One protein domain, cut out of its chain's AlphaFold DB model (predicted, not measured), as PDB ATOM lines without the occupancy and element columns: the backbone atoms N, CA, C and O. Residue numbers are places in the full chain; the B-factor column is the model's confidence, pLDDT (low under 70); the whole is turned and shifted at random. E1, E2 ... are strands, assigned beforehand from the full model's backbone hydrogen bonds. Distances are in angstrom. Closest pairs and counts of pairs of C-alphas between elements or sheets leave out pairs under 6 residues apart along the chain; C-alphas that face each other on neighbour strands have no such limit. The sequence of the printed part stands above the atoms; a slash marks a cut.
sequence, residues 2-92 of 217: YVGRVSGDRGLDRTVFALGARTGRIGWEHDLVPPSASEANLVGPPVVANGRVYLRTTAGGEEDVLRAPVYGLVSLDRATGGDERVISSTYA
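What this domain is: This is residues 2 to 92 of the 217 residues of an uncharacterized protein of Halalkalicoccus paucihalophilus (UniProt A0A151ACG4). Begin with the main picture: a long, strongly twisted sheet built on the hairpin E5 and E6, with E7 along one side of it and the short strands E3 and E4 along the other, and a separate hairpin, E1 and E2, beyond the side where E3 lies. The turn at Arg 22 and the loop at Asp 64 reach to opposite ends of the long axis. You will find 91 residues printed, with seven named strands, E1 to E7 in order, and no named helix; both sheets are antiparallel and the class is all strand, though under half of the residues, 39 of 91, are in named elements. The whole is compact, with a radius of gyration of the C-alphas of 13.6 A and spans of 46 by 33 by 19 A.

Where its parts are: Start at residues 2 to 14, a stretch with no named element. Find C-alpha 15 at (-12.876, -37.248, -8.343); there E1 begins and runs to residue 19, 12.7 A. E2 follows at residues 26 to 31, 13.9 A. Then come the short E3, residues 40 to 42, and E4, residues 47 to 49. E5, residues 52 to 59, starts at C-alpha 52, (-2.324, -44.580, -18.014), and spans 21.5 A; E6, residues 70 to 77, spans 22.7 A. E7, residues 85 to 90, spans 14.9 A and ends at C-alpha 90, (-20.846, -42.615, -27.719).

How they stand to each other: Look first at E5, which has three neighbours in the branched sheet. E6 lies on one side of it, a hairpin at 156 degrees, with N 55 and O 74 2.9 A apart, within hydrogen-bond range. On the other side, E4 is beside residues 52 to 54, a hairpin with N 54 and O 47 at 2.7 A, and E3 is beside residues 56 to 59, with N 41 and O 58 at 2.8 A. E7 forms a hairpin with E6 at 164 degrees, with N 73 and O 88 at 2.9 A; E4 to E7 make a meander, each strand the antiparallel neighbour of the one before. E1 and E2 form a hairpin at 166 degrees, with N 16 and O 30 at 2.8 A. E1 and E3 are only just apart, their closest C-alphas 8.4 A from each other; E2 and E5 are apart.

The domain as a whole: Measure from Arg 22 to Asp 64 and you have the two C-alphas farthest apart, 47.2 A. The printed part has no cut, and no link is long. Read the B-factor column for pLDDT: the mean of the printed part is 70.3, and residues 2 to 14, 33 to 44, 59 to 70 and 88 to 92 of this model are under 70.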
ATOM      1  N   TYR A   2      -4.875 -48.152  -5.810       46.91
ATOM      2  CA  TYR A   2      -6.330 -48.273  -5.731       46.91
ATOM      3  C   TYR A   2      -6.916 -46.978  -6.260       46.91
ATOM      4  O   TYR A   2      -6.411 -45.909  -5.911       46.91
ATOM      5  N   VAL A   3      -7.932 -47.099  -7.098       51.56
ATOM      6  CA  VAL A   3      -8.691 -45.970  -7.605       51.56
ATOM      7  C   VAL A   3     -10.141 -46.206  -7.228       51.56
ATOM      8  O   VAL A   3     -10.696 -47.261  -7.528       51.56
ATOM      9  N   GLY A   4     -10.716 -45.264  -6.491       48.53
ATOM     10  CA  GLY A   4     -12.038 -45.409  -5.897       48.53
ATOM     11  C   GLY A   4     -12.748 -44.076  -5.714       48.53
ATOM     12  O   GLY A   4     -12.186 -43.018  -5.978       48.53
ATOM     13  N   ARG A   5     -14.004 -44.183  -5.281       50.12
ATOM     14  CA  ARG A   5     -15.022 -43.130  -5.216       50.12
ATOM     15  C   ARG A   5     -15.206 -42.629  -3.777       50.12
ATOM     16  O   ARG A   5     -15.127 -43.437  -2.852       50.12
ATOM     17  N   VAL A   6     -15.521 -41.344  -3.592       42.66
ATOM     18  CA  VAL A   6     -16.049 -40.798  -2.327       42.66
ATOM     19  C   VAL A   6     -17.379 -40.108  -2.618       42.66
ATOM     20  O   VAL A   6     -17.394 -39.014  -3.168       42.66
ATOM     21  N   SER A   7     -18.485 -40.741  -2.222       44.97
ATOM     22  CA  SER A   7     -19.824 -40.162  -2.340       44.97
ATOM     23  C   SER A   7     -20.024 -39.070  -1.287       44.97
ATOM     24  O   SER A   7     -20.022 -39.368  -0.091       44.97
ATOM     25  N   GLY A   8     -20.202 -37.822  -1.715       39.53
ATOM     26  CA  GLY A   8     -20.611 -36.713  -0.852       39.53
ATOM     27  C   GLY A   8     -22.112 -36.432  -0.949       39.53
ATOM     28  O   GLY A   8     -22.690 -36.511  -2.030       39.53
ATOM     29  N   ASP A   9     -22.732 -36.028   0.166       46.81
ATOM     30  CA  ASP A   9     -24.188 -35.829   0.327       46.81
ATOM     31  C   ASP A   9     -24.848 -34.807  -0.632       46.81
ATOM     32  O   ASP A   9     -26.070 -34.658  -0.603       46.81
ATOM     33  N   ARG A  10     -24.090 -34.080  -1.472       43.34
ATOM     34  CA  ARG A  10     -24.629 -33.062  -2.404       43.34
ATOM     35  C   ARG A  10     -23.862 -32.862  -3.728       43.34
ATOM     36  O   ARG A  10     -24.050 -31.821  -4.353       43.34
ATOM     37  N   GLY A  11     -23.019 -33.786  -4.195       44.50
ATOM     38  CA  GLY A  11     -22.252 -33.528  -5.425       44.50
ATOM     39  C   GLY A  11     -21.662 -34.765  -6.093       44.50
ATOM     40  O   GLY A  11     -20.942 -35.524  -5.459       44.50
ATOM     41  N   LEU A  12     -22.008 -34.909  -7.371       49.09
ATOM     42  CA  LEU A  12     -21.536 -35.838  -8.405       49.09
ATOM     43  C   LEU A  12     -20.124 -36.423  -8.180       49.09
ATOM     44  O   LEU A  12     -19.165 -35.694  -7.934       49.09
ATOM     45  N   ASP A  13     -19.983 -37.738  -8.364       61.62
ATOM     46  CA  ASP A  13     -18.724 -38.472  -8.199       61.62
ATOM     47  C   ASP A  13     -17.819 -38.369  -9.430       61.62
ATOM     48  O   ASP A  13     -17.915 -39.162 -10.374       61.62
ATOM     49  N   ARG A  14     -16.928 -37.375  -9.403       69.56
ATOM     50  CA  ARG A  14     -16.013 -37.041 -10.511       69.56
ATOM     51  C   ARG A  14     -14.537 -37.134 -10.140       69.56
ATOM     52  O   ARG A  14     -13.689 -37.088 -11.029       69.56
ATOM     53  N   THR A  15     -14.243 -37.238  -8.849       78.62
ATOM     54  CA  THR A  15     -12.876 -37.248  -8.343       78.62
ATOM     55  C   THR A  15     -12.313 -38.659  -8.370       78.62
ATOM     56  O   THR A  15     -12.903 -39.612  -7.853       78.62
ATOM     57  N   VAL A  16     -11.142 -38.779  -8.975       82.44
ATOM     58  CA  VAL A  16     -10.363 -40.002  -9.090       82.44
ATOM     59  C   VAL A  16      -9.183 -39.881  -8.140       82.44
ATOM     60  O   VAL A  16      -8.420 -38.924  -8.218       82.44
ATOM     61  N   PHE A  17      -9.001 -40.865  -7.265       85.56
ATOM     62  CA  PHE A  17      -7.860 -40.906  -6.350       85.56
ATOM     63  C   PHE A  17      -6.900 -42.016  -6.741       85.56
ATOM     64  O   PHE A  17      -7.336 -43.120  -7.046       85.56
ATOM     65  N   ALA A  18      -5.600 -41.781  -6.624       88.94
ATOM     66  CA  ALA A  18      -4.610 -42.848  -6.605       88.94
ATOM     67  C   ALA A  18      -4.088 -43.066  -5.192       88.94
ATOM     68  O   ALA A  18      -3.450 -42.190  -4.612       88.94
ATOM     69  N   LEU A  19      -4.297 -44.268  -4.656       87.75
ATOM     70  CA  LEU A  19      -3.797 -44.639  -3.332       87.75
ATOM     71  C   LEU A  19      -2.585 -45.573  -3.411       87.75
ATOM     72  O   LEU A  19      -2.539 -46.524  -4.208       87.75
ATOM     73  N   GLY A  20      -1.628 -45.358  -2.508       86.00
ATOM     74  CA  GLY A  20      -0.531 -46.285  -2.254       86.00
ATOM     75  C   GLY A  20      -1.057 -47.622  -1.727       86.00
ATOM     76  O   GLY A  20      -1.633 -47.682  -0.647       86.00
ATOM     77  N   ALA A  21      -0.825 -48.717  -2.458       82.56
ATOM     78  CA  ALA A  21      -1.484 -50.009  -2.209       82.56
ATOM     79  C   ALA A  21      -1.245 -50.600  -0.805       82.56
ATOM     80  O   ALA A  21      -2.058 -51.375  -0.320       82.56
ATOM     81  N   ARG A  22      -0.127 -50.250  -0.159       88.12
ATOM     82  CA  ARG A  22       0.216 -50.712   1.198       88.12
ATOM     83  C   ARG A  22      -0.090 -49.692   2.288       88.12
ATOM     84  O   ARG A  22      -0.140 -50.051   3.455       88.12
ATOM     85  N   THR A  23      -0.198 -48.420   1.921       90.50
ATOM     86  CA  THR A  23      -0.240 -47.309   2.880       90.50
ATOM     87  C   THR A  23      -1.606 -46.647   2.948       90.50
ATOM     88  O   THR A  23      -1.864 -45.924   3.904       90.50
ATOM     89  N   GLY A  24      -2.444 -46.825   1.923       84.50
ATOM     90  CA  GLY A  24      -3.715 -46.120   1.767       84.50
ATOM     91  C   GLY A  24      -3.569 -44.610   1.557       84.50
ATOM     92  O   GLY A  24      -4.571 -43.911   1.509       84.50
ATOM     93  N   ARG A  25      -2.342 -44.082   1.446       88.06
ATOM     94  CA  ARG A  25      -2.105 -42.642   1.290       88.06
ATOM     95  C   ARG A  25      -2.414 -42.205  -0.133       88.06
ATOM     96  O   ARG A  25      -2.016 -42.894  -1.074       88.06
ATOM     97  N   ILE A  26      -3.057 -41.049  -0.261       88.44
ATOM     98  CA  ILE A  26      -3.300 -40.386  -1.543       88.44
ATOM     99  C   ILE A  26      -1.950 -39.972  -2.135       88.44
ATOM    100  O   ILE A  26      -1.151 -39.309  -1.476       88.44
ATOM    101  N   GLY A  27      -1.683 -40.434  -3.354       88.31
ATOM    102  CA  GLY A  27      -0.566 -39.987  -4.182       88.31
ATOM    103  C   GLY A  27      -0.966 -38.808  -5.061       88.31
ATOM    104  O   GLY A  27      -0.230 -37.829  -5.132       88.31
ATOM    105  N   TRP A  28      -2.144 -38.892  -5.679       91.56
ATOM    106  CA  TRP A  28      -2.773 -37.800  -6.415       91.56
ATOM    107  C   TRP A  28      -4.298 -37.924  -6.368       91.56
ATOM    108  O   TRP A  28      -4.841 -39.012  -6.139       91.56
ATOM    109  N   GLU A  29      -4.958 -36.796  -6.594       89.19
ATOM    110  CA  GLU A  29      -6.389 -36.672  -6.848       89.19
ATOM    111  C   GLU A  29      -6.583 -35.902  -8.156       89.19
ATOM    112  O   GLU A  29      -5.771 -35.035  -8.488       89.19
ATOM    113  N   HIS A  30      -7.612 -36.254  -8.919       85.56
ATOM    114  CA  HIS A  30      -7.935 -35.591 -10.176       85.56
ATOM    115  C   HIS A  30      -9.444 -35.455 -10.328       85.56
ATOM    116  O   HIS A  30     -10.167 -36.449 -10.242       85.56
ATOM    117  N   ASP A  31      -9.904 -34.235 -10.580       82.12
ATOM    118  CA  ASP A  31     -11.304 -33.944 -10.873       82.12
ATOM    119  C   ASP A  31     -11.532 -33.993 -12.382       82.12
ATOM    120  O   ASP A  31     -11.000 -33.169 -13.126       82.12
ATOM    121  N   LEU A  32     -12.331 -34.960 -12.842       76.44
ATOM    122  CA  LEU A  32     -12.592 -35.136 -14.269       76.44
ATOM    123  C   LEU A  32     -13.353 -33.957 -14.876       76.44
ATOM    124  O   LEU A  32     -14.449 -33.597 -14.414       76.44
ATOM    125  N   VAL A  33     -12.830 -33.452 -15.994       68.25
ATOM    126  CA  VAL A  33     -13.472 -32.407 -16.791       68.25
ATOM    127  C   VAL A  33     -14.571 -33.053 -17.653       68.25
ATOM    128  O   VAL A  33     -14.278 -33.895 -18.499       68.25
ATOM    129  N   PRO A  34     -15.869 -32.733 -17.458       57.44
ATOM    130  CA  PRO A  34     -16.933 -33.324 -18.271       57.44
ATOM    131  C   PRO A  34     -16.726 -33.030 -19.762       57.44
ATOM    132  O   PRO A  34     -16.489 -31.871 -20.100       57.44
ATOM    133  N   PRO A  35     -16.912 -34.014 -20.663       49.44
ATOM    134  CA  PRO A  35     -16.816 -33.748 -22.093       49.44
ATOM    135  C   PRO A  35     -17.922 -32.837 -22.645       49.44
ATOM    136  O   PRO A  35     -17.729 -32.282 -23.719       49.44
ATOM    137  N   SER A  36     -19.056 -32.653 -21.960       46.59
ATOM    138  CA  SER A  36     -20.136 -31.786 -22.475       46.59
ATOM    139  C   SER A  36     -21.349 -31.589 -21.560       46.59
ATOM    140  O   SER A  36     -22.193 -30.770 -21.896       46.59
ATOM    141  N   ALA A  37     -21.475 -32.270 -20.412       47.88
ATOM    142  CA  ALA A  37     -22.664 -32.122 -19.567       47.88
ATOM    143  C   ALA A  37     -22.360 -31.855 -18.092       47.88
ATOM    144  O   ALA A  37     -21.363 -32.325 -17.533       47.88
ATOM    145  N   SER A  38     -23.291 -31.138 -17.463       47.78
ATOM    146  CA  SER A  38     -23.329 -30.774 -16.043       47.78
ATOM    147  C   SER A  38     -23.221 -31.968 -15.085       47.78
ATOM    148  O   SER A  38     -22.836 -31.785 -13.933       47.78
ATOM    149  N   GLU A  39     -23.478 -33.192 -15.552       54.53
ATOM    150  CA  GLU A  39     -23.528 -34.401 -14.730       54.53
ATOM    151  C   GLU A  39     -22.766 -35.534 -15.413       54.53
ATOM    152  O   GLU A  39     -23.313 -36.161 -16.309       54.53
ATOM    153  N   ALA A  40     -21.515 -35.802 -15.018       56.78
ATOM    154  CA  ALA A  40     -20.801 -37.007 -15.426       56.78
ATOM    155  C   ALA A  40     -20.481 -37.871 -14.208       56.78
ATOM    156  O   ALA A  40     -19.951 -37.363 -13.222       56.78
ATOM    157  N   ASN A  41     -20.790 -39.162 -14.296       66.44
ATOM    158  CA  ASN A  41     -20.530 -40.146 -13.253       66.44
ATOM    159  C   ASN A  41     -19.400 -41.086 -13.674       66.44
ATOM    160  O   ASN A  41     -19.338 -41.516 -14.826       66.44
ATOM    161  N   LEU A  42     -18.541 -41.439 -12.721       69.69
ATOM    162  CA  LEU A  42     -17.610 -42.558 -12.842       69.69
ATOM    163  C   LEU A  42     -18.357 -43.880 -12.661       69.69
ATOM    164  O   LEU A  42     -19.022 -44.086 -11.642       69.69
ATOM    165  N   VAL A  43     -18.233 -44.798 -13.623       65.12
ATOM    166  CA  VAL A  43     -18.970 -46.071 -13.579       65.12
ATOM    167  C   VAL A  43     -18.046 -47.252 -13.856       65.12
ATOM    168  O   VAL A  43     -17.455 -47.349 -14.923       65.12
ATOM    169  N   GLY A  44     -18.013 -48.232 -12.953       67.25
ATOM    170  CA  GLY A  44     -17.191 -49.441 -13.095       67.25
ATOM    171  C   GLY A  44     -15.736 -49.265 -12.634       67.25
ATOM    172  O   GLY A  44     -15.321 -48.161 -12.280       67.25
ATOM    173  N   PRO A  45     -14.968 -50.366 -12.568       73.00
ATOM    174  CA  PRO A  45     -13.583 -50.324 -12.124       73.00
ATOM    175  C   PRO A  45     -12.672 -49.648 -13.172       73.00
ATOM    176  O   PRO A  45     -12.886 -49.817 -14.372       73.00
ATOM    177  N   PRO A  46     -11.633 -48.916 -12.741       79.38
ATOM    178  CA  PRO A  46     -10.599 -48.393 -13.631       79.38
ATOM    179  C   PRO A  46      -9.674 -49.491 -14.144       79.38
ATOM    180  O   PRO A  46      -9.330 -50.421 -13.411       79.38
ATOM    181  N   VAL A  47      -9.162 -49.302 -15.358       80.06
ATOM    182  CA  VAL A  47      -8.114 -50.147 -15.948       80.06
ATOM    183  C   VAL A  47      -6.800 -49.378 -15.975       80.06
ATOM    184  O   VAL A  47      -6.770 -48.215 -16.359       80.06
ATOM    185  N   VAL A  48      -5.691 -50.002 -15.578       81.38
ATOM    186  CA  VAL A  48      -4.360 -49.372 -15.614       81.38
ATOM    187  C   VAL A  48      -3.485 -50.095 -16.623       81.38
ATOM    188  O   VAL A  48      -3.218 -51.282 -16.456       81.38
ATOM    189  N   ALA A  49      -2.995 -49.380 -17.634       77.88
ATOM    190  CA  ALA A  49      -2.090 -49.929 -18.638       77.88
ATOM    191  C   ALA A  49      -1.339 -48.848 -19.406       77.88
ATOM    192  O   ALA A  49      -1.775 -47.704 -19.460       77.88
ATOM    193  N   ASN A  50      -0.200 -49.217 -19.999       77.75
ATOM    194  CA  ASN A  50       0.616 -48.342 -20.856       77.75
ATOM    195  C   ASN A  50       0.912 -46.973 -20.230       77.75
ATOM    196  O   ASN A  50       0.945 -45.943 -20.892       77.75
ATOM    197  N   GLY A  51       1.102 -46.959 -18.914       84.94
ATOM    198  CA  GLY A  51       1.373 -45.729 -18.191       84.94
ATOM    199  C   GLY A  51       0.149 -44.875 -17.860       84.94
ATOM    200  O   GLY A  51       0.340 -43.828 -17.254       84.94
ATOM    201  N   ARG A  52      -1.069 -45.320 -18.179       86.88
ATOM    202  CA  ARG A  52      -2.324 -44.580 -18.014       86.88
ATOM    203  C   ARG A  52      -3.360 -45.317 -17.164       86.88
ATOM    204  O   ARG A  52      -3.263 -46.525 -16.952       86.88
ATOM    205  N   VAL A  53      -4.350 -44.567 -16.692       86.69
ATOM    206  CA  VAL A  53      -5.588 -45.042 -16.060       86.69
ATOM    207  C   VAL A  53      -6.734 -44.761 -17.013       86.69
ATOM    208  O   VAL A  53      -6.902 -43.618 -17.413       86.69
ATOM    209  N   TYR A  54      -7.518 -45.773 -17.347       81.44
ATOM    210  CA  TYR A  54      -8.691 -45.683 -18.201       81.44
ATOM    211  C   TYR A  54      -9.942 -45.797 -17.347       81.44
ATOM    212  O   TYR A  54     -10.068 -46.702 -16.517       81.44
ATOM    213  N   LEU A  55     -10.852 -44.855 -17.548       80.19
ATOM    214  CA  LEU A  55     -12.061 -44.686 -16.762       80.19
ATOM    215  C   LEU A  55     -13.244 -44.566 -17.704       80.19
ATOM    216  O   LEU A  55     -13.185 -43.862 -18.714       80.19
ATOM    217  N   ARG A  56     -14.342 -45.212 -17.328       77.88
ATOM    218  CA  ARG A  56     -15.628 -44.962 -17.957       77.88
ATOM    219  C   ARG A  56     -16.316 -43.797 -17.263       77.88
ATOM    220  O   ARG A  56     -16.456 -43.783 -16.038       77.88
ATOM    221  N   THR A  57     -16.791 -42.869 -18.076       75.44
ATOM    222  CA  THR A  57     -17.639 -41.758 -17.666       75.44
ATOM    223  C   THR A  57     -19.009 -41.892 -18.317       75.44
ATOM    224  O   THR A  57     -19.144 -42.456 -19.399       75.44
ATOM    225  N   THR A  58     -20.048 -41.398 -17.654       70.75
ATOM    226  CA  THR A  58     -21.394 -41.292 -18.233       70.75
ATOM    227  C   THR A  58     -21.911 -39.896 -17.992       70.75
ATOM    228  O   THR A  58     -22.022 -39.526 -16.828       70.75
ATOM    229  N   ALA A  59     -22.219 -39.143 -19.041       65.50
ATOM    230  CA  ALA A  59     -22.717 -37.782 -18.960       65.50
ATOM    231  C   ALA A  59     -24.214 -37.719 -19.317       65.50
ATOM    232  O   ALA A  59     -24.632 -38.369 -20.271       65.50
ATOM    233  N   GLY A  60     -25.033 -36.973 -18.569       56.19
ATOM    234  CA  GLY A  60     -26.445 -36.754 -18.923       56.19
ATOM    235  C   GLY A  60     -26.566 -35.947 -20.221       56.19
ATOM    236  O   GLY A  60     -25.890 -34.937 -20.360       56.19
ATOM    237  N   GLY A  61     -27.366 -36.393 -21.193       53.41
ATOM    238  CA  GLY A  61     -27.535 -35.659 -22.453       53.41
ATOM    239  C   GLY A  61     -28.139 -34.266 -22.225       53.41
ATOM    240  O   GLY A  61     -29.032 -34.120 -21.391       53.41
ATOM    241  N   GLU A  62     -27.675 -33.250 -22.966       50.22
ATOM    242  CA  GLU A  62     -28.433 -31.998 -23.103       50.22
ATOM    243  C   GLU A  62     -29.852 -32.328 -23.597       50.22
ATOM    244  O   GLU A  62     -30.039 -33.281 -24.360       50.22
ATOM    245  N   GLU A  63     -30.853 -31.566 -23.146       47.84
ATOM    246  CA  GLU A  63     -32.286 -31.851 -23.346       47.84
ATOM    247  C   GLU A  63     -32.719 -32.066 -24.813       47.84
ATOM    248  O   GLU A  63     -33.819 -32.571 -25.045       47.84
ATOM    249  N   ASP A  64     -31.870 -31.755 -25.795       46.69
ATOM    250  CA  ASP A  64     -32.263 -31.579 -27.191       46.69
ATOM    251  C   ASP A  64     -31.901 -32.719 -28.158       46.69
ATOM    252  O   ASP A  64     -32.424 -32.740 -29.273       46.69
ATOM    253  N   VAL A  65     -31.093 -33.720 -27.775       46.19
ATOM    254  CA  VAL A  65     -30.838 -34.878 -28.659       46.19
ATOM    255  C   VAL A  65     -30.968 -36.193 -27.883       46.19
ATOM    256  O   VAL A  65     -30.039 -36.685 -27.254       46.19
ATOM    257  N   LEU A  66     -32.176 -36.765 -27.929       52.28
ATOM    258  CA  LEU A  66     -32.549 -38.130 -27.514       52.28
ATOM    259  C   LEU A  66     -32.582 -38.468 -26.009       52.28
ATOM    260  O   LEU A  66     -33.023 -39.565 -25.677       52.28
ATOM    261  N   ARG A  67     -32.184 -37.573 -25.088       56.53
ATOM    262  CA  ARG A  67     -32.067 -37.866 -23.633       56.53
ATOM    263  C   ARG A  67     -31.166 -39.072 -23.297       56.53
ATOM    264  O   ARG A  67     -31.192 -39.567 -22.170       56.53
ATOM    265  N   ALA A  68     -30.373 -39.553 -24.254       55.84
ATOM    266  CA  ALA A  68     -29.477 -40.681 -24.059       55.84
ATOM    267  C   ALA A  68     -28.214 -40.220 -23.305       55.84
ATOM    268  O   ALA A  68     -27.625 -39.203 -23.685       55.84
ATOM    269  N   PRO A  69     -27.781 -40.921 -22.240       60.62
ATOM    270  CA  PRO A  69     -26.508 -40.628 -21.603       60.62
ATOM    271  C   PRO A  69     -25.352 -40.821 -22.592       60.62
ATOM    272  O   PRO A  69     -25.295 -41.815 -23.312       60.62
ATOM    273  N   VAL A  70     -24.413 -39.877 -22.602       65.56
ATOM    274  CA  VAL A  70     -23.165 -39.978 -23.362       65.56
ATOM    275  C   VAL A  70     -22.172 -40.780 -22.538       65.56
ATOM    276  O   VAL A  70     -21.731 -40.339 -21.476       65.56
ATOM    277  N   TYR A  71     -21.788 -41.951 -23.023       70.94
ATOM    278  CA  TYR A  71     -20.743 -42.752 -22.405       70.94
ATOM    279  C   TYR A  71     -19.387 -42.333 -22.964       70.94
ATOM    280  O   TYR A  71     -19.209 -42.232 -24.176       70.94
ATOM    281  N   GLY A  72     -18.429 -42.083 -22.078       72.62
ATOM    282  CA  GLY A  72     -17.068 -41.704 -22.419       72.62
ATOM    283  C   GLY A  72     -16.049 -42.715 -21.912       72.62
ATOM    284  O   GLY A  72     -16.206 -43.306 -20.842       72.62
ATOM    285  N   LEU A  73     -14.970 -42.878 -22.671       77.44
ATOM    286  CA  LEU A  73     -13.727 -43.485 -22.210       77.44
ATOM    287  C   LEU A  73     -12.699 -42.368 -22.070       77.44
ATOM    288  O   LEU A  73     -12.301 -41.766 -23.068       77.44
ATOM    289  N   VAL A  74     -12.273 -42.090 -20.842       81.50
ATOM    290  CA  VAL A  74     -11.236 -41.093 -20.559       81.50
ATOM    291  C   VAL A  74      -9.977 -41.778 -20.053       81.50
ATOM    292  O   VAL A  74     -10.043 -42.840 -19.433       81.50
ATOM    293  N   SER A  75      -8.825 -41.175 -20.326       85.50
ATOM    294  CA  SER A  75      -7.544 -41.636 -19.800       85.50
ATOM    295  C   SER A  75      -6.828 -40.544 -19.020       85.50
ATOM    296  O   SER A  75      -6.875 -39.387 -19.426       85.50
ATOM    297  N   LEU A  76      -6.135 -40.931 -17.953       88.19
ATOM    298  CA  LEU A  76      -5.263 -40.088 -17.131       88.19
ATOM    299  C   LEU A  76      -3.847 -40.675 -17.117       88.19
ATOM    300  O   LEU A  76      -3.686 -41.895 -17.198       88.19
ATOM    301  N   ASP A  77      -2.816 -39.854 -16.959       90.12
ATOM    302  CA  ASP A  77      -1.470 -40.331 -16.645       90.12
ATOM    303  C   ASP A  77      -1.462 -41.036 -15.278       90.12
ATOM    304  O   ASP A  77      -1.914 -40.498 -14.268       90.12
ATOM    305  N   ARG A  78      -0.918 -42.258 -15.212       89.25
ATOM    306  CA  ARG A  78      -0.972 -43.066 -13.978       89.25
ATOM    307  C   ARG A  78      -0.196 -42.454 -12.817       89.25
ATOM    308  O   ARG A  78      -0.474 -42.780 -11.665       89.25
ATOM    309  N   ALA A  79       0.864 -41.704 -13.112       90.50
ATOM    310  CA  ALA A  79       1.812 -41.253 -12.103       90.50
ATOM    311  C   ALA A  79       1.357 -39.942 -11.467       90.50
ATOM    312  O   ALA A  79       1.611 -39.724 -10.284       90.50
ATOM    313  N   THR A  80       0.683 -39.104 -12.247       91.94
ATOM    314  CA  THR A  80       0.328 -37.738 -11.864       91.94
ATOM    315  C   THR A  80      -1.173 -37.514 -11.739       91.94
ATOM    316  O   THR A  80      -1.568 -36.554 -11.089       91.94
ATOM    317  N   GLY A  81      -2.001 -38.355 -12.365       87.38
ATOM    318  CA  GLY A  81      -3.431 -38.103 -12.535       87.38
ATOM    319  C   GLY A  81      -3.752 -37.085 -13.633       87.38
ATOM    320  O   GLY A  81      -4.906 -36.993 -14.022       87.38
ATOM    321  N   GLY A  82      -2.757 -36.361 -14.166       88.06
ATOM    322  CA  GLY A  82      -2.936 -35.336 -15.199       88.06
ATOM    323  C   GLY A  82      -2.987 -35.886 -16.630       88.06
ATOM    324  O   GLY A  82      -3.120 -37.088 -16.840       88.06
ATOM    325  N   ASP A  83      -2.853 -35.001 -17.630       88.75
ATOM    326  CA  ASP A  83      -2.949 -35.342 -19.068       88.75
ATOM    327  C   ASP A  83      -4.222 -36.147 -19.394       88.75
ATOM    328  O   ASP A  83      -4.175 -37.240 -19.976       88.75
ATOM    329  N   GLU A  84      -5.357 -35.591 -18.951       86.69
ATOM    330  CA  GLU A  84      -6.692 -36.117 -19.216       86.69
ATOM    331  C   GLU A  84      -7.002 -36.074 -20.715       86.69
ATOM    332  O   GLU A  84      -6.869 -35.036 -21.366       86.69
ATOM    333  N   ARG A  85      -7.433 -37.212 -21.267       83.81
ATOM    334  CA  ARG A  85      -7.801 -37.344 -22.683       83.81
ATOM    335  C   ARG A  85      -9.102 -38.099 -22.841       83.81
ATOM    336  O   ARG A  85      -9.242 -39.192 -22.293       83.81
ATOM    337  N   VAL A  86     -10.000 -37.568 -23.662       79.06
ATOM    338  CA  VAL A  86     -11.173 -38.298 -24.149       79.06
ATOM    339  C   VAL A  86     -10.720 -39.209 -25.288       79.06
ATOM    340  O   VAL A  86     -10.266 -38.730 -26.322       79.06
ATOM    341  N   ILE A  87     -10.808 -40.519 -25.077       72.88
ATOM    342  CA  ILE A  87     -10.437 -41.546 -26.060       72.88
ATOM    343  C   ILE A  87     -11.613 -41.836 -26.996       72.88
ATOM    344  O   ILE A  87     -11.427 -42.045 -28.190       72.88
ATOM    345  N   SER A  88     -12.834 -41.863 -26.460       68.75
ATOM    346  CA  SER A  88     -14.056 -42.066 -27.239       68.75
ATOM    347  C   SER A  88     -15.269 -41.551 -26.470       68.75
ATOM    348  O   SER A  88     -15.273 -41.576 -25.237       68.75
ATOM    349  N   SER A  89     -16.293 -41.108 -27.196       67.38
ATOM    350  CA  SER A  89     -17.626 -40.812 -26.679       67.38
ATOM    351  C   SER A  89     -18.681 -41.447 -27.585       67.38
ATOM    352  O   SER A  89     -18.536 -41.454 -28.807       67.38
ATOM    353  N   THR A  90     -19.730 -42.007 -26.988       63.53
ATOM    354  CA  THR A  90     -20.846 -42.615 -27.719       63.53
ATOM    355  C   THR A  90     -22.177 -42.315 -27.039       63.53
ATOM    356  O   THR A  90     -22.241 -42.172 -25.818       63.53
ATOM    357  N   TYR A  91     -23.237 -42.232 -27.841       61.28
ATOM    358  CA  TYR A  91     -24.624 -42.157 -27.372       61.28
ATOM    359  C   TYR A  91     -25.220 -43.549 -27.080       61.28
ATOM    360  O   TYR A  91     -26.356 -43.635 -26.622       61.28
ATOM    361  N   ALA A  92     -24.461 -44.624 -27.337       56.06
ATOM    362  CA  ALA A  92     -24.901 -46.004 -27.173       56.06
ATOM    363  C   ALA A  92     -25.054 -46.397 -25.694       56.06
ATOM    364  O   ALA A  92     -24.138 -46.218 -24.885       56.06
TER     365      ALA A  92